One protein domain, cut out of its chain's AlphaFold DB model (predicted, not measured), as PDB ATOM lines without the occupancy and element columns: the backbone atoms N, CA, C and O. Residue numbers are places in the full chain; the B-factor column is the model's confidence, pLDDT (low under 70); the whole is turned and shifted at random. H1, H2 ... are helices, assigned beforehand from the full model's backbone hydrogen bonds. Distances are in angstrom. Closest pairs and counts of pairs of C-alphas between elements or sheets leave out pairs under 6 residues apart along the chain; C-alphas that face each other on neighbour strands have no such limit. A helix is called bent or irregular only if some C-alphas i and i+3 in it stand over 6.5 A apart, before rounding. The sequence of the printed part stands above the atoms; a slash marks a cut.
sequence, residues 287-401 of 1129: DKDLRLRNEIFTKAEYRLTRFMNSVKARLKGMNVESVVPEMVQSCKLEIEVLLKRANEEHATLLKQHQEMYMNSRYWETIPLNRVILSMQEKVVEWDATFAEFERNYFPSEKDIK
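This is residues 287 to 401 of the 1129 residues of the protein "Phosphatidylinositol-4-phosphate 5-kinase fab1 (PtdIns(4)P-5-kinase)" of Coccidioides immitis H538.4 (UniProt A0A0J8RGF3). Three long helices, H1, H2 and H3, stand side by side as a slim up-and-down bundle, each running against the one before it, and residues 396 to 401, with the short H4, stick out near one end. The printed part has 115 residues with four named helices, H1 to H4 in chain order, and no named strand; its class is all helix. The outline is a rod spanning 60 by 25 by 17 A, loose, with a radius of gyration of the C-alphas of 18.4 A.

Find C-alpha 287 at (176.638, 158.502, 170.857); from there H1, residues 287 to 316, runs 42.5 A. Next comes H2, residues 325 to 359, the longest at 51.4 A; it is irregular, with C-alphas 326 and 329 7.3 A apart. H3, residues 366 to 393, covers 41.2 A and is neither bent nor irregular, but only just: C-alphas 368 and 371 are 6.3 A apart. H4, residues 397 to 401, ends at C-alpha 401, (150.108, 213.674, 161.502).

Look at Met 308 and His 346, whose C-alphas, 6.2 A apart, are the closest of H1 and H2; this helical hairpin touches at a shallow tilt of 6 degrees, opposite ways. H2 and H3, also a hairpin, touch closest at the C-alphas of His 353 and Val 371, 5.8 A, at a shallow tilt of 5 degrees, opposite ways. H1 and H3 touch, the same way at a shallow tilt of 5 degrees, closest at the C-alphas of Phe 297 and Leu 368, 6.6 A. H4 is apart from H1, H2 and H3. In H1 and H4 every O i to N i+4 pair is within hydrogen-bond range; in H2 28 of 31 are, in H3 21 of 24.

The C-alphas of Asp 287 and Lys 401, 61.9 A apart, are the two farthest apart. The printed part has no cut; the link from H3 to H4 is tight, the other two short. Look for low pLDDT, under 70, at residues 319 to 325 and 395 to 401.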
ATOM      1  N   ASP A 287     177.560 158.035 169.809       88.69
ATOM      2  CA  ASP A 287     176.638 158.502 170.857       88.69
ATOM      3  C   ASP A 287     176.768 160.005 171.161       88.69
ATOM      4  O   ASP A 287     175.771 160.672 171.444       88.69
ATOM      5  N   LYS A 288     177.994 160.552 171.118       88.88
ATOM      6  CA  LYS A 288     178.245 161.989 171.317       88.88
ATOM      7  C   LYS A 288     177.844 162.789 170.084       88.88
ATOM      8  O   LYS A 288     177.160 163.801 170.228       88.88
ATOM      9  N   ASP A 289     178.217 162.310 168.899       91.12
ATOM     10  CA  ASP A 289     177.875 162.939 167.621       91.12
ATOM     11  C   ASP A 289     176.334 163.020 167.454       91.12
ATOM     12  O   ASP A 289     175.791 164.086 167.164       91.12
ATOM     13  N   LEU A 290     175.606 161.940 167.776       91.00
ATOM     14  CA  LEU A 290     174.136 161.879 167.812       91.00
ATOM     15  C   LEU A 290     173.515 162.829 168.837       91.00
ATOM     16  O   LEU A 290     172.553 163.528 168.520       91.00
ATOM     17  N   ARG A 291     174.025 162.850 170.079       91.75
ATOM     18  CA  ARG A 291     173.495 163.723 171.141       91.75
ATOM     19  C   ARG A 291     173.616 165.193 170.740       91.75
ATOM     20  O   ARG A 291     172.623 165.912 170.827       91.75
ATOM     21  N   LEU A 292     174.767 165.601 170.201       92.44
ATOM     22  CA  LEU A 292     174.975 166.950 169.669       92.44
ATOM     23  C   LEU A 292     174.042 167.253 168.483       92.44
ATOM     24  O   LEU A 292     173.410 168.309 168.452       92.44
ATOM     25  N   ARG A 293     173.895 166.321 167.532       93.50
ATOM     26  CA  ARG A 293     173.007 166.472 166.366       93.50
ATOM     27  C   ARG A 293     171.536 166.616 166.768       93.50
ATOM     28  O   ARG A 293     170.846 167.494 166.251       93.50
ATOM     29  N   ASN A 294     171.068 165.822 167.729       94.19
ATOM     30  CA  ASN A 294     169.711 165.901 168.279       94.19
ATOM     31  C   ASN A 294     169.488 167.198 169.079       94.19
ATOM     32  O   ASN A 294     168.414 167.800 168.999       94.19
ATOM     33  N   GLU A 295     170.495 167.672 169.818       94.00
ATOM     34  CA  GLU A 295     170.444 168.951 170.534       94.00
ATOM     35  C   GLU A 295     170.350 170.139 169.560       94.00
ATOM     36  O   GLU A 295     169.510 171.024 169.738       94.00
ATOM     37  N   ILE A 296     171.162 170.138 168.496       92.94
ATOM     38  CA  ILE A 296     171.127 171.149 167.428       92.94
ATOM     39  C   ILE A 296     169.781 171.107 166.694       92.94
ATOM     40  O   ILE A 296     169.159 172.159 166.531       92.94
ATOM     41  N   PHE A 297     169.281 169.917 166.340       94.88
ATOM     42  CA  PHE A 297     167.950 169.743 165.751       94.88
ATOM     43  C   PHE A 297     166.860 170.369 166.629       94.88
ATOM     44  O   PHE A 297     166.074 171.186 166.147       94.88
ATOM     45  N   THR A 298     166.842 170.039 167.923       95.12
ATOM     46  CA  THR A 298     165.821 170.516 168.872       95.12
ATOM     47  C   THR A 298     165.907 172.034 169.071       95.12
ATOM     48  O   THR A 298     164.889 172.725 169.122       95.12
ATOM     49  N   LYS A 299     167.123 172.595 169.123       92.94
ATOM     50  CA  LYS A 299     167.346 174.048 169.212       92.94
ATOM     51  C   LYS A 299     166.893 174.788 167.949       92.94
ATOM     52  O   LYS A 299     166.328 175.876 168.068       92.94
ATOM     53  N   ALA A 300     167.103 174.214 166.765       92.56
ATOM     54  CA  ALA A 300     166.622 174.766 165.500       92.56
ATOM     55  C   ALA A 300     165.088 174.702 165.394       92.56
ATOM     56  O   ALA A 300     164.454 175.721 165.112       92.56
ATOM     57  N   GLU A 301     164.482 173.556 165.724       94.06
ATOM     58  CA  GLU A 301     163.026 173.361 165.746       94.06
ATOM     59  C   GLU A 301     162.336 174.321 166.728       94.06
ATOM     60  O   GLU A 301     161.306 174.915 166.402       94.06
ATOM     61  N   TYR A 302     162.934 174.562 167.900       94.38
ATOM     62  CA  TYR A 302     162.440 175.544 168.864       94.38
ATOM     63  C   TYR A 302     162.495 176.986 168.326       94.38
ATOM     64  O   TYR A 302     161.507 177.713 168.452       94.38
ATOM     65  N   ARG A 303     163.606 177.408 167.695       92.50
ATOM     66  CA  ARG A 303     163.720 178.745 167.066       92.50
ATOM     67  C   ARG A 303     162.667 178.931 165.964       92.50
ATOM     68  O   ARG A 303     161.956 179.934 165.972       92.50
ATOM     69  N   LEU A 304     162.525 177.936 165.086       94.06
ATOM     70  CA  LEU A 304     161.534 177.866 164.004       94.06
ATOM     71  C   LEU A 304     160.103 177.991 164.533       94.06
ATOM     72  O   LEU A 304     159.347 178.878 164.123       94.06
ATOM     73  N   THR A 305     159.758 177.145 165.502       94.88
ATOM     74  CA  THR A 305     158.440 177.127 166.141       94.88
ATOM     75  C   THR A 305     158.133 178.470 166.800       94.88
ATOM     76  O   THR A 305     157.021 178.983 166.666       94.88
ATOM     77  N   ARG A 306     159.115 179.076 167.482       95.00
ATOM     78  CA  ARG A 306     158.976 180.375 168.153       95.00
ATOM     79  C   ARG A 306     158.749 181.517 167.159       95.00
ATOM     80  O   ARG A 306     157.760 182.234 167.317       95.00
ATOM     81  N   PHE A 307     159.572 181.645 166.113       95.19
ATOM     82  CA  PHE A 307     159.385 182.668 165.075       95.19
ATOM     83  C   PHE A 307     157.990 182.566 164.445       95.19
ATOM     84  O   PHE A 307     157.208 183.518 164.503       95.19
ATOM     85  N   MET A 308     157.618 181.387 163.936       95.25
ATOM     86  CA  MET A 308     156.327 181.200 163.272       95.25
ATOM     87  C   MET A 308     155.132 181.340 164.231       95.25
ATOM     88  O   MET A 308     154.043 181.723 163.802       95.25
ATOM     89  N   ASN A 309     155.303 181.079 165.530       94.94
ATOM     90  CA  ASN A 309     154.279 181.384 166.530       94.94
ATOM     91  C   ASN A 309     154.176 182.890 166.817       94.94
ATOM     92  O   ASN A 309     153.058 183.370 167.001       94.94
ATOM     93  N   SER A 310     155.277 183.650 166.777       94.56
ATOM     94  CA  SER A 310     155.236 185.118 166.877       94.56
ATOM     95  C   SER A 310     154.505 185.754 165.685       94.56
ATOM     96  O   SER A 310     153.646 186.608 165.892       94.56
ATOM     97  N   VAL A 311     154.710 185.249 164.458       93.81
ATOM     98  CA  VAL A 311     153.948 185.642 163.253       93.81
ATOM     99  C   VAL A 311     152.448 185.381 163.446       93.81
ATOM    100  O   VAL A 311     151.627 186.286 163.281       93.81
ATOM    101  N   LYS A 312     152.075 184.167 163.875       93.38
ATOM    102  CA  LYS A 312     150.672 183.792 164.147       93.38
ATOM    103  C   LYS A 312     150.051 184.606 165.288       93.38
ATOM    104  O   LYS A 312     148.856 184.895 165.238       93.38
ATOM    105  N   ALA A 313     150.828 184.977 166.306       90.62
ATOM    106  CA  ALA A 313     150.381 185.834 167.403       90.62
ATOM    107  C   ALA A 313     150.186 187.289 166.946       90.62
ATOM    108  O   ALA A 313     149.171 187.892 167.287       90.62
ATOM    109  N   ARG A 314     151.097 187.825 166.119       90.06
ATOM    110  CA  ARG A 314     150.999 189.167 165.525       90.06
ATOM    111  C   ARG A 314     149.736 189.295 164.672       90.06
ATOM    112  O   ARG A 314     148.967 190.220 164.899       90.06
ATOM    113  N   LEU A 315     149.465 188.318 163.797       88.50
ATOM    114  CA  LEU A 315     148.233 188.244 162.993       88.50
ATOM    115  C   LEU A 315     146.962 188.187 163.859       88.50
ATOM    116  O   LEU A 315     146.029 188.952 163.639       88.50
ATOM    117  N   LYS A 316     146.929 187.326 164.887       86.88
ATOM    118  CA  LYS A 316     145.781 187.219 165.813       86.88
ATOM    119  C   LYS A 316     145.589 188.448 166.712       86.88
ATOM    120  O   LYS A 316     144.493 188.651 167.221       86.88
ATOM    121  N   GLY A 317     146.642 189.235 166.932       80.31
ATOM    122  CA  GLY A 317     146.631 190.457 167.740       80.31
ATOM    123  C   GLY A 317     146.301 191.739 166.967       80.31
ATOM    124  O   GLY A 317     146.258 192.808 167.574       80.31
ATOM    125  N   MET A 318     146.079 191.671 165.651       79.44
ATOM    126  CA  MET A 318     145.703 192.834 164.844       79.44
ATOM    127  C   MET A 318     144.289 193.310 165.196       79.44
ATOM    128  O   MET A 318     143.302 192.624 164.933       79.44
ATOM    129  N   ASN A 319     144.174 194.512 165.771       69.12
ATOM    130  CA  ASN A 319     142.875 195.078 166.123       69.12
ATOM    131  C   ASN A 319     142.121 195.584 164.880       69.12
ATOM    132  O   ASN A 319     142.284 196.728 164.451       69.12
ATOM    133  N   VAL A 320     141.239 194.739 164.348       68.31
ATOM    134  CA  VAL A 320     140.397 195.038 163.180       68.31
ATOM    135  C   VAL A 320     139.466 196.246 163.405       68.31
ATOM    136  O   VAL A 320     139.114 196.930 162.449       68.31
ATOM    137  N   GLU A 321     139.110 196.584 164.650       60.19
ATOM    138  CA  GLU A 321     138.247 197.736 164.985       60.19
ATOM    139  C   GLU A 321     138.927 199.102 164.772       60.19
ATOM    140  O   GLU A 321     138.287 200.151 164.876       60.19
ATOM    141  N   SER A 322     140.233 199.113 164.492       61.91
ATOM    142  CA  SER A 322     140.987 200.330 164.169       61.91
ATOM    143  C   SER A 322     141.041 200.660 162.670       61.91
ATOM    144  O   SER A 322     141.470 201.756 162.310       61.91
ATOM    145  N   VAL A 323     140.566 199.748 161.812       67.94
ATOM    146  CA  VAL A 323     140.540 199.876 160.346       67.94
ATOM    147  C   VAL A 323     139.329 200.705 159.892       67.94
ATOM    148  O   VAL A 323     138.291 200.732 160.552       67.94
ATOM    149  N   VAL A 324     139.444 201.390 158.748       68.50
ATOM    150  CA  VAL A 324     138.339 202.161 158.143       68.50
ATOM    151  C   VAL A 324     137.127 201.239 157.893       68.50
ATOM    152  O   VAL A 324     137.323 200.186 157.284       68.50
ATOM    153  N   PRO A 325     135.887 201.602 158.300       65.69
ATOM    154  CA  PRO A 325     134.739 200.683 158.312       65.69
ATOM    155  C   PRO A 325     134.451 199.938 157.001       65.69
ATOM    156  O   PRO A 325     134.078 198.769 157.033       65.69
ATOM    157  N   GLU A 326     134.665 200.582 155.853       71.38
ATOM    158  CA  GLU A 326     134.470 199.990 154.519       71.38
ATOM    159  C   GLU A 326     135.471 198.854 154.221       71.38
ATOM    160  O   GLU A 326     135.135 197.883 153.547       71.38
ATOM    161  N   MET A 327     136.683 198.929 154.782       72.25
ATOM    162  CA  MET A 327     137.784 197.986 154.540       72.25
ATOM    163  C   MET A 327     137.852 196.849 155.576       72.25
ATOM    164  O   MET A 327     138.631 195.909 155.409       72.25
ATOM    165  N   VAL A 328     137.028 196.893 156.633       77.38
ATOM    166  CA  VAL A 328     137.022 195.917 157.743       77.38
ATOM    167  C   VAL A 328     136.828 194.476 157.263       77.38
ATOM    168  O   VAL A 328     137.497 193.576 157.766       77.38
ATOM    169  N   GLN A 329     135.947 194.236 156.284       78.50
ATOM    170  CA  GLN A 329     135.697 192.877 155.781       78.50
ATOM    171  C   GLN A 329     136.878 192.342 154.957       78.50
ATOM    172  O   GLN A 329     137.276 191.192 155.136       78.50
ATOM    173  N   SER A 330     137.489 193.192 154.122       82.31
ATOM    174  CA  SER A 330     138.705 192.849 153.369       82.31
ATOM    175  C   SER A 330     139.863 192.518 154.313       82.31
ATOM    176  O   SER A 330     140.540 191.511 154.135       82.31
ATOM    177  N   CYS A 331     140.038 193.318 155.371       82.69
ATOM    178  CA  CYS A 331     141.071 193.108 156.384       82.69
ATOM    179  C   CYS A 331     140.922 191.755 157.108       82.69
ATOM    180  O   CYS A 331     141.910 191.043 157.276       82.69
ATOM    181  N   LYS A 332     139.696 191.348 157.479       84.25
ATOM    182  CA  LYS A 332     139.454 190.026 158.093       84.25
ATOM    183  C   LYS A 332     139.825 188.875 157.163       84.25
ATOM    184  O   LYS A 332     140.525 187.961 157.590       84.25
ATOM    185  N   LEU A 333     139.381 188.938 155.907       87.06
ATOM    186  CA  LEU A 333     139.655 187.900 154.912       87.06
ATOM    187  C   LEU A 333     141.164 187.776 154.645       87.06
ATOM    188  O   LEU A 333     141.692 186.667 154.615       87.06
ATOM    189  N   GLU A 334     141.873 188.901 154.545       88.06
ATOM    190  CA  GLU A 334     143.332 188.923 154.401       88.06
ATOM    191  C   GLU A 334     144.042 188.300 155.618       88.06
ATOM    192  O   GLU A 334     144.944 187.482 155.453       88.06
ATOM    193  N   ILE A 335     143.607 188.605 156.850       88.31
ATOM    194  CA  ILE A 335     144.164 187.989 158.069       88.31
ATOM    195  C   ILE A 335     143.936 186.467 158.083       88.31
ATOM    196  O   ILE A 335     144.834 185.729 158.492       88.31
ATOM    197  N   GLU A 336     142.787 185.970 157.616       89.81
ATOM    198  CA  GLU A 336     142.530 184.527 157.497       89.81
ATOM    199  C   GLU A 336     143.428 183.859 156.442       89.81
ATOM    200  O   GLU A 336     144.003 182.797 156.708       89.81
ATOM    201  N   VAL A 337     143.630 184.498 155.283       93.69
ATOM    202  CA  VAL A 337     144.555 184.035 154.231       93.69
ATOM    203  C   VAL A 337     146.001 184.005 154.737       93.69
ATOM    204  O   VAL A 337     146.689 182.991 154.588       93.69
ATOM    205  N   LEU A 338     146.458 185.066 155.407       93.44
ATOM    206  CA  LEU A 338     147.796 185.135 155.997       93.44
ATOM    207  C   LEU A 338     147.974 184.128 157.143       93.44
ATOM    208  O   LEU A 338     149.026 183.497 157.246       93.44
ATOM    209  N   LEU A 339     146.953 183.900 157.973       93.69
ATOM    210  CA  LEU A 339     147.006 182.883 159.025       93.69
ATOM    211  C   LEU A 339     147.062 181.465 158.438       93.69
ATOM    212  O   LEU A 339     147.766 180.611 158.984       93.69
ATOM    213  N   LYS A 340     146.373 181.203 157.319       94.81
ATOM    214  CA  LYS A 340     146.499 179.946 156.569       94.81
ATOM    215  C   LYS A 340     147.925 179.772 156.033       94.81
ATOM    216  O   LYS A 340     148.565 178.779 156.384       94.81
ATOM    217  N   ARG A 341     148.462 180.767 155.314       95.81
ATOM    218  CA  ARG A 341     149.854 180.791 154.823       95.81
ATOM    219  C   ARG A 341     150.859 180.513 155.947       95.81
ATOM    220  O   ARG A 341     151.696 179.627 155.817       95.81
ATOM    221  N   ALA A 342     150.731 181.190 157.089       94.56
ATOM    222  CA  ALA A 342     151.613 181.005 158.244       94.56
ATOM    223  C   ALA A 342     151.514 179.606 158.889       94.56
ATOM    224  O   ALA A 342     152.423 179.192 159.611       94.56
ATOM    225  N   ASN A 343     150.423 178.860 158.679       95.25
ATOM    226  CA  ASN A 343     150.330 177.454 159.082       95.25
ATOM    227  C   ASN A 343     150.996 176.522 158.061       95.25
ATOM    228  O   ASN A 343     151.747 175.637 158.467       95.25
ATOM    229  N   GLU A 344     150.771 176.751 156.768       95.75
ATOM    230  CA  GLU A 344     151.331 175.956 155.666       95.75
ATOM    231  C   GLU A 344     152.862 176.106 155.572       95.75
ATOM    232  O   GLU A 344     153.576 175.106 155.485       95.75
ATOM    233  N   GLU A 345     153.394 177.324 155.709       95.12
ATOM    234  CA  GLU A 345     154.842 177.580 155.756       95.12
ATOM    235  C   GLU A 345     155.504 176.970 157.002       95.12
ATOM    236  O   GLU A 345     156.567 176.365 156.893       95.12
ATOM    237  N   HIS A 346     154.867 177.048 158.179       95.88
ATOM    238  CA  HIS A 346     155.385 176.430 159.410       95.88
ATOM    239  C   HIS A 346     155.468 174.900 159.248       95.88
ATOM    240  O   HIS A 346     156.502 174.305 159.544       95.88
ATOM    241  N   ALA A 347     154.421 174.260 158.713       95.56
ATOM    242  CA  ALA A 347     154.439 172.824 158.425       95.56
ATOM    243  C   ALA A 347     155.506 172.445 157.378       95.56
ATOM    244  O   ALA A 347     156.167 171.417 157.519       95.56
ATOM    245  N   THR A 348     155.713 173.293 156.366       95.31
ATOM    246  CA  THR A 348     156.732 173.087 155.322       95.31
ATOM    247  C   THR A 348     158.152 173.174 155.887       95.31
ATOM    248  O   THR A 348     158.952 172.276 155.639       95.31
ATOM    249  N   LEU A 349     158.455 174.191 156.702       94.69
ATOM    250  CA  LEU A 349     159.766 174.350 157.345       94.69
ATOM    251  C   LEU A 349     160.068 173.195 158.321       94.69
ATOM    252  O   LEU A 349     161.187 172.688 158.339       94.69
ATOM    253  N   LEU A 350     159.080 172.721 159.093       94.62
ATOM    254  CA  LEU A 350     159.253 171.539 159.954       94.62
ATOM    255  C   LEU A 350     159.534 170.266 159.141       94.62
ATOM    256  O   LEU A 350     160.416 169.491 159.502       94.62
ATOM    257  N   LYS A 351     158.827 170.065 158.021       93.62
ATOM    258  CA  LYS A 351     159.065 168.935 157.111       93.62
ATOM    259  C   LYS A 351     160.468 168.997 156.493       93.62
ATOM    260  O   LYS A 351     161.174 167.995 156.517       93.62
ATOM    261  N   GLN A 352     160.903 170.175 156.041       94.06
ATOM    262  CA  GLN A 352     162.257 170.414 155.529       94.06
ATOM    263  C   GLN A 352     163.330 170.077 156.582       94.06
ATOM    264  O   GLN A 352     164.304 169.399 156.268       94.06
ATOM    265  N   HIS A 353     163.141 170.493 157.840       94.06
ATOM    266  CA  HIS A 353     164.054 170.187 158.953       94.06
ATOM    267  C   HIS A 353     164.197 168.676 159.198       94.06
ATOM    268  O   HIS A 353     165.304 168.147 159.314       94.06
ATOM    269  N   GLN A 354     163.067 167.964 159.207       93.75
ATOM    270  CA  GLN A 354     163.010 166.507 159.359       93.75
ATOM    271  C   GLN A 354     163.669 165.774 158.176       93.75
ATOM    272  O   GLN A 354     164.381 164.789 158.379       93.75
ATOM    273  N   GLU A 355     163.499 166.282 156.954       92.12
ATOM    274  CA  GLU A 355     164.143 165.754 155.745       92.12
ATOM    275  C   GLU A 355     165.663 165.961 155.756       92.12
ATOM    276  O   GLU A 355     166.395 165.025 155.436       92.12
ATOM    277  N   MET A 356     166.169 167.120 156.201       91.75
ATOM    278  CA  MET A 356     167.620 167.326 156.354       91.75
ATOM    279  C   MET A 356     168.228 166.339 157.363       91.75
ATOM    280  O   MET A 356     169.280 165.759 157.099       91.75
ATOM    281  N   TYR A 357     167.547 166.080 158.488       92.31
ATOM    282  CA  TYR A 357     168.008 165.120 159.498       92.31
ATOM    283  C   TYR A 357     168.049 163.668 158.990       92.31
ATOM    284  O   TYR A 357     168.951 162.911 159.367       92.31
ATOM    285  N   MET A 358     167.099 163.262 158.144       89.44
ATOM    286  CA  MET A 358     167.091 161.916 157.560       89.44
ATOM    287  C   MET A 358     168.126 161.767 156.436       89.44
ATOM    288  O   MET A 358     168.806 160.743 156.365       89.44
ATOM    289  N   ASN A 359     168.299 162.798 155.606       90.25
ATOM    290  CA  ASN A 359     169.147 162.730 154.415       90.25
ATOM    291  C   ASN A 359     170.646 162.937 154.706       90.25
ATOM    292  O   ASN A 359     171.470 162.288 154.067       90.25
ATOM    293  N   SER A 360     171.024 163.793 155.664       91.69
ATOM    294  CA  SER A 360     172.441 164.004 156.024       91.69
ATOM    295  C   SER A 360     172.976 162.888 156.937       91.69
ATOM    296  O   SER A 360     172.199 162.220 157.628       91.69
ATOM    297  N   ARG A 361     174.290 162.638 156.944       90.25
ATOM    298  CA  ARG A 361     174.943 161.566 157.727       90.25
ATOM    299  C   ARG A 361     174.748 161.770 159.238       90.25
ATOM    300  O   ARG A 361     174.593 162.901 159.698       90.25
ATOM    301  N   TYR A 362     174.813 160.700 160.039       88.75
ATOM    302  CA  TYR A 362     174.535 160.772 161.491       88.75
ATOM    303  C   TYR A 362     175.413 161.740 162.311       88.75
ATOM    304  O   TYR A 362     175.051 162.061 163.442       88.75
ATOM    305  N   TRP A 363     176.555 162.180 161.778       89.81
ATOM    306  CA  TRP A 363     177.487 163.113 162.423       89.81
ATOM    307  C   TRP A 363     177.444 164.533 161.845       89.81
ATOM    308  O   TRP A 363     178.159 165.408 162.326       89.81
ATOM    309  N   GLU A 364     176.649 164.762 160.800       92.81
ATOM    310  CA  GLU A 364     176.552 166.056 160.129       92.81
ATOM    311  C   GLU A 364     175.507 166.939 160.814       92.81
ATOM    312  O   GLU A 364     174.361 166.531 161.030       92.81
ATOM    313  N   THR A 365     175.905 168.161 161.149       93.75
ATOM    314  CA  THR A 365     175.113 169.158 161.873       93.75
ATOM    315  C   THR A 365     174.955 170.448 161.070       93.75
ATOM    316  O   THR A 365     173.921 171.105 161.194       93.75
ATOM    317  N   ILE A 366     175.907 170.772 160.186       94.81
ATOM    318  CA  ILE A 366     175.849 171.931 159.286       94.81
ATOM    319  C   ILE A 366     174.589 171.906 158.395       94.81
ATOM    320  O   ILE A 366     173.911 172.933 158.348       94.81
ATOM    321  N   PRO A 367     174.166 170.777 157.779       94.31
ATOM    322  CA  PRO A 367     172.946 170.734 156.963       94.31
ATOM    323  C   PRO A 367     171.658 171.102 157.720       94.31
ATOM    324  O   PRO A 367     170.688 171.554 157.112       94.31
ATOM    325  N   LEU A 368     171.633 170.978 159.054       92.44
ATOM    326  CA  LEU A 368     170.487 171.398 159.873       92.44
ATOM    327  C   LEU A 368     170.349 172.931 159.946       92.44
ATOM    328  O   LEU A 368     169.259 173.436 160.210       92.44
ATOM    329  N   ASN A 369     171.409 173.694 159.653       92.81
ATOM    330  CA  ASN A 369     171.322 175.150 159.524       92.81
ATOM    331  C   ASN A 369     170.492 175.573 158.299       92.81
ATOM    332  O   ASN A 369     169.977 176.691 158.292       92.81
ATOM    333  N   ARG A 370     170.301 174.706 157.288       91.62
ATOM    334  CA  ARG A 370     169.565 175.047 156.056       91.62
ATOM    335  C   ARG A 370     168.141 175.534 156.335       91.62
ATOM    336  O   ARG A 370     167.674 176.455 155.670       91.62
ATOM    337  N   VAL A 371     167.468 174.993 157.357       91.38
ATOM    338  CA  VAL A 371     166.132 175.478 157.754       91.38
ATOM    339  C   VAL A 371     166.178 176.856 158.422       91.38
ATOM    340  O   VAL A 371     165.220 177.616 158.318       91.38
ATOM    341  N   ILE A 372     167.289 177.219 159.072       90.25
ATOM    342  CA  ILE A 372     167.496 178.567 159.617       90.25
ATOM    343  C   ILE A 372     167.689 179.570 158.472       90.25
ATOM    344  O   ILE A 372     167.142 180.668 158.544       90.25
ATOM    345  N   LEU A 373     168.376 179.174 157.392       88.75
ATOM    346  CA  LEU A 373     168.498 179.988 156.178       88.75
ATOM    347  C   LEU A 373     167.133 180.203 155.510       88.75
ATOM    348  O   LEU A 373     166.713 181.345 155.342       88.75
ATOM    349  N   SER A 374     166.387 179.127 155.230       91.44
ATOM    350  CA  SER A 374     165.041 179.234 154.644       91.44
ATOM    351  C   SER A 374     164.048 179.971 155.549       91.44
ATOM    352  O   SER A 374     163.164 180.677 155.071       91.44
ATOM    353  N   MET A 375     164.207 179.884 156.871       91.12
ATOM    354  CA  MET A 375     163.446 180.717 157.798       91.12
ATOM    355  C   MET A 375     163.852 182.195 157.715       91.12
ATOM    356  O   MET A 375     162.971 183.043 157.799       91.12
ATOM    357  N   GLN A 376     165.131 182.530 157.530       89.56
ATOM    358  CA  GLN A 376     165.576 183.918 157.361       89.56
ATOM    359  C   GLN A 376     165.078 184.527 156.035       89.56
ATOM    360  O   GLN A 376     164.727 185.705 155.996       89.56
ATOM    361  N   GLU A 377     164.939 183.725 154.975       91.06
ATOM    362  CA  GLU A 377     164.209 184.121 153.758       91.06
ATOM    363  C   GLU A 377     162.740 184.450 154.096       91.06
ATOM    364  O   GLU A 377     162.239 185.525 153.751       91.06
ATOM    365  N   LYS A 378     162.063 183.585 154.872       92.81
ATOM    366  CA  LYS A 378     160.688 183.838 155.340       92.81
ATOM    367  C   LYS A 378     160.561 185.023 156.296       92.81
ATOM    368  O   LYS A 378     159.538 185.696 156.248       92.81
ATOM    369  N   VAL A 379     161.567 185.343 157.107       92.62
ATOM    370  CA  VAL A 379     161.608 186.575 157.917       92.62
ATOM    371  C   VAL A 379     161.477 187.805 157.015       92.62
ATOM    372  O   VAL A 379     160.615 188.650 157.260       92.62
ATOM    373  N   VAL A 380     162.267 187.876 155.939       91.44
ATOM    374  CA  VAL A 380     162.233 188.999 154.987       91.44
ATOM    375  C   VAL A 380     160.900 189.052 154.232       91.44
ATOM    376  O   VAL A 380     160.327 190.133 154.085       91.44
ATOM    377  N   GLU A 381     160.356 187.905 153.809       94.50
ATOM    378  CA  GLU A 381     159.014 187.844 153.211       94.50
ATOM    379  C   GLU A 381     157.920 188.330 154.174       94.50
ATOM    380  O   GLU A 381     157.023 189.066 153.755       94.50
ATOM    381  N   TRP A 382     157.965 187.935 155.450       94.38
ATOM    382  CA  TRP A 382     156.949 188.306 156.435       94.38
ATOM    383  C   TRP A 382     157.028 189.775 156.828       94.38
ATOM    384  O   TRP A 382     155.983 190.417 156.872       94.38
ATOM    385  N   ASP A 383     158.213 190.352 157.038       92.31
ATOM    386  CA  ASP A 383     158.321 191.790 157.312       92.31
ATOM    387  C   ASP A 383     157.924 192.647 156.099       92.31
ATOM    388  O   ASP A 383     157.247 193.663 156.269       92.31
ATOM    389  N   ALA A 384     158.222 192.208 154.868       93.00
ATOM    390  CA  ALA A 384     157.685 192.843 153.663       93.00
ATOM    391  C   ALA A 384     156.147 192.738 153.595       93.00
ATOM    392  O   ALA A 384     155.474 193.737 153.333       93.00
ATOM    393  N   THR A 385     155.587 191.561 153.902       92.44
ATOM    394  CA  THR A 385     154.133 191.321 153.952       92.44
ATOM    395  C   THR A 385     153.462 192.194 155.023       92.44
ATOM    396  O   THR A 385     152.432 192.810 154.760       92.44
ATOM    397  N   PHE A 386     154.053 192.321 156.216       90.31
ATOM    398  CA  PHE A 386     153.534 193.165 157.297       90.31
ATOM    399  C   PHE A 386     153.620 194.663 156.970       90.31
ATOM    400  O   PHE A 386     152.679 195.392 157.278       90.31
ATOM    401  N   ALA A 387     154.691 195.126 156.316       86.56
ATOM    402  CA  ALA A 387     154.817 196.517 155.872       86.56
ATOM    403  C   ALA A 387     153.839 196.863 154.729       86.56
ATOM    404  O   ALA A 387     153.325 197.980 154.656       86.56
ATOM    405  N   GLU A 388     153.547 195.909 153.842       88.44
ATOM    406  CA  GLU A 388     152.503 196.037 152.821       88.44
ATOM    407  C   GLU A 388     151.099 196.051 153.443       88.44
ATOM    408  O   GLU A 388     150.287 196.911 153.100       88.44
ATOM    409  N   PHE A 389     150.834 195.174 154.414       86.44
ATOM    410  CA  PHE A 389     149.578 195.133 155.162       86.44
ATOM    411  C   PHE A 389     149.333 196.423 155.964       86.44
ATOM    412  O   PHE A 389     148.231 196.969 155.911       86.44
ATOM    413  N   GLU A 390     150.359 196.966 156.638       82.62
ATOM    414  CA  GLU A 390     150.285 198.285 157.287       82.62
ATOM    415  C   GLU A 390     149.898 199.360 156.266       82.62
ATOM    416  O   GLU A 390     148.889 200.039 156.434       82.62
ATOM    417  N   ARG A 391     150.643 199.462 155.160       81.69
ATOM    418  CA  ARG A 391     150.429 200.467 154.108       81.69
ATOM    419  C   ARG A 391     149.050 200.377 153.436       81.69
ATOM    420  O   ARG A 391     148.561 201.392 152.943       81.69
ATOM    421  N   ASN A 392     148.452 199.188 153.370       83.38
ATOM    422  CA  ASN A 392     147.176 198.954 152.688       83.38
ATOM    423  C   ASN A 392     145.950 199.150 153.603       83.38
ATOM    424  O   ASN A 392     144.899 199.552 153.107       83.38
ATOM    425  N   TYR A 393     146.064 198.883 154.913       77.38
ATOM    426  CA  TYR A 393     144.928 198.917 155.851       77.38
ATOM    427  C   TYR A 393     145.008 200.006 156.935       77.38
ATOM    428  O   TYR A 393     143.987 200.304 157.560       77.38
ATOM    429  N   PHE A 394     146.174 200.625 157.148       74.25
ATOM    430  CA  PHE A 394     146.407 201.622 158.197       74.25
ATOM    431  C   PHE A 394     146.912 202.951 157.600       74.25
ATOM    432  O   PHE A 394     147.739 202.947 156.685       74.25
ATOM    433  N   PRO A 395     146.447 204.123 158.085       66.19
ATOM    434  CA  PRO A 395     146.931 205.409 157.587       66.19
ATOM    435  C   PRO A 395     148.422 205.600 157.891       66.19
ATOM    436  O   PRO A 395     148.865 205.332 159.008       66.19
ATOM    437  N   SER A 396     149.195 206.113 156.927       63.44
ATOM    438  CA  SER A 396     150.639 206.302 157.117       63.44
ATOM    439  C   SER A 396     150.945 207.271 158.262       63.44
ATOM    440  O   SER A 396     150.154 208.161 158.573       63.44
ATOM    441  N   GLU A 397     152.141 207.192 158.848       61.53
ATOM    442  CA  GLU A 397     152.553 208.091 159.938       61.53
ATOM    443  C   GLU A 397     152.505 209.591 159.542       61.53
ATOM    444  O   GLU A 397     152.327 210.470 160.389       61.53
ATOM    445  N   LYS A 398     152.586 209.902 158.235       64.12
ATOM    446  CA  LYS A 398     152.375 211.252 157.683       64.12
ATOM    447  C   LYS A 398     150.894 211.624 157.609       64.12
ATOM    448  O   LYS A 398     150.540 212.755 157.941       64.12
ATOM    449  N   ASP A 399     150.038 210.689 157.211       64.50
ATOM    450  CA  ASP A 399     148.590 210.895 157.150       64.50
ATOM    451  C   ASP A 399     147.980 210.971 158.546       64.50
ATOM    452  O   ASP A 399     147.136 211.823 158.779       64.50
ATOM    453  N   ILE A 400     148.494 210.216 159.518       64.25
ATOM    454  CA  ILE A 400     148.194 210.369 160.947       64.25
ATOM    455  C   ILE A 400     148.513 211.789 161.424       64.25
ATOM    456  O   ILE A 400     147.654 212.458 161.999       64.25
ATOM    457  N   LYS A 401     149.718 212.300 161.137       63.34
ATOM    458  CA  LYS A 401     150.108 213.674 161.502       63.34
ATOM    459  C   LYS A 401     149.221 214.718 160.808       63.34
ATOM    460  O   LYS A 401     148.854 215.715 161.428       63.34
TER     461      LYS A 401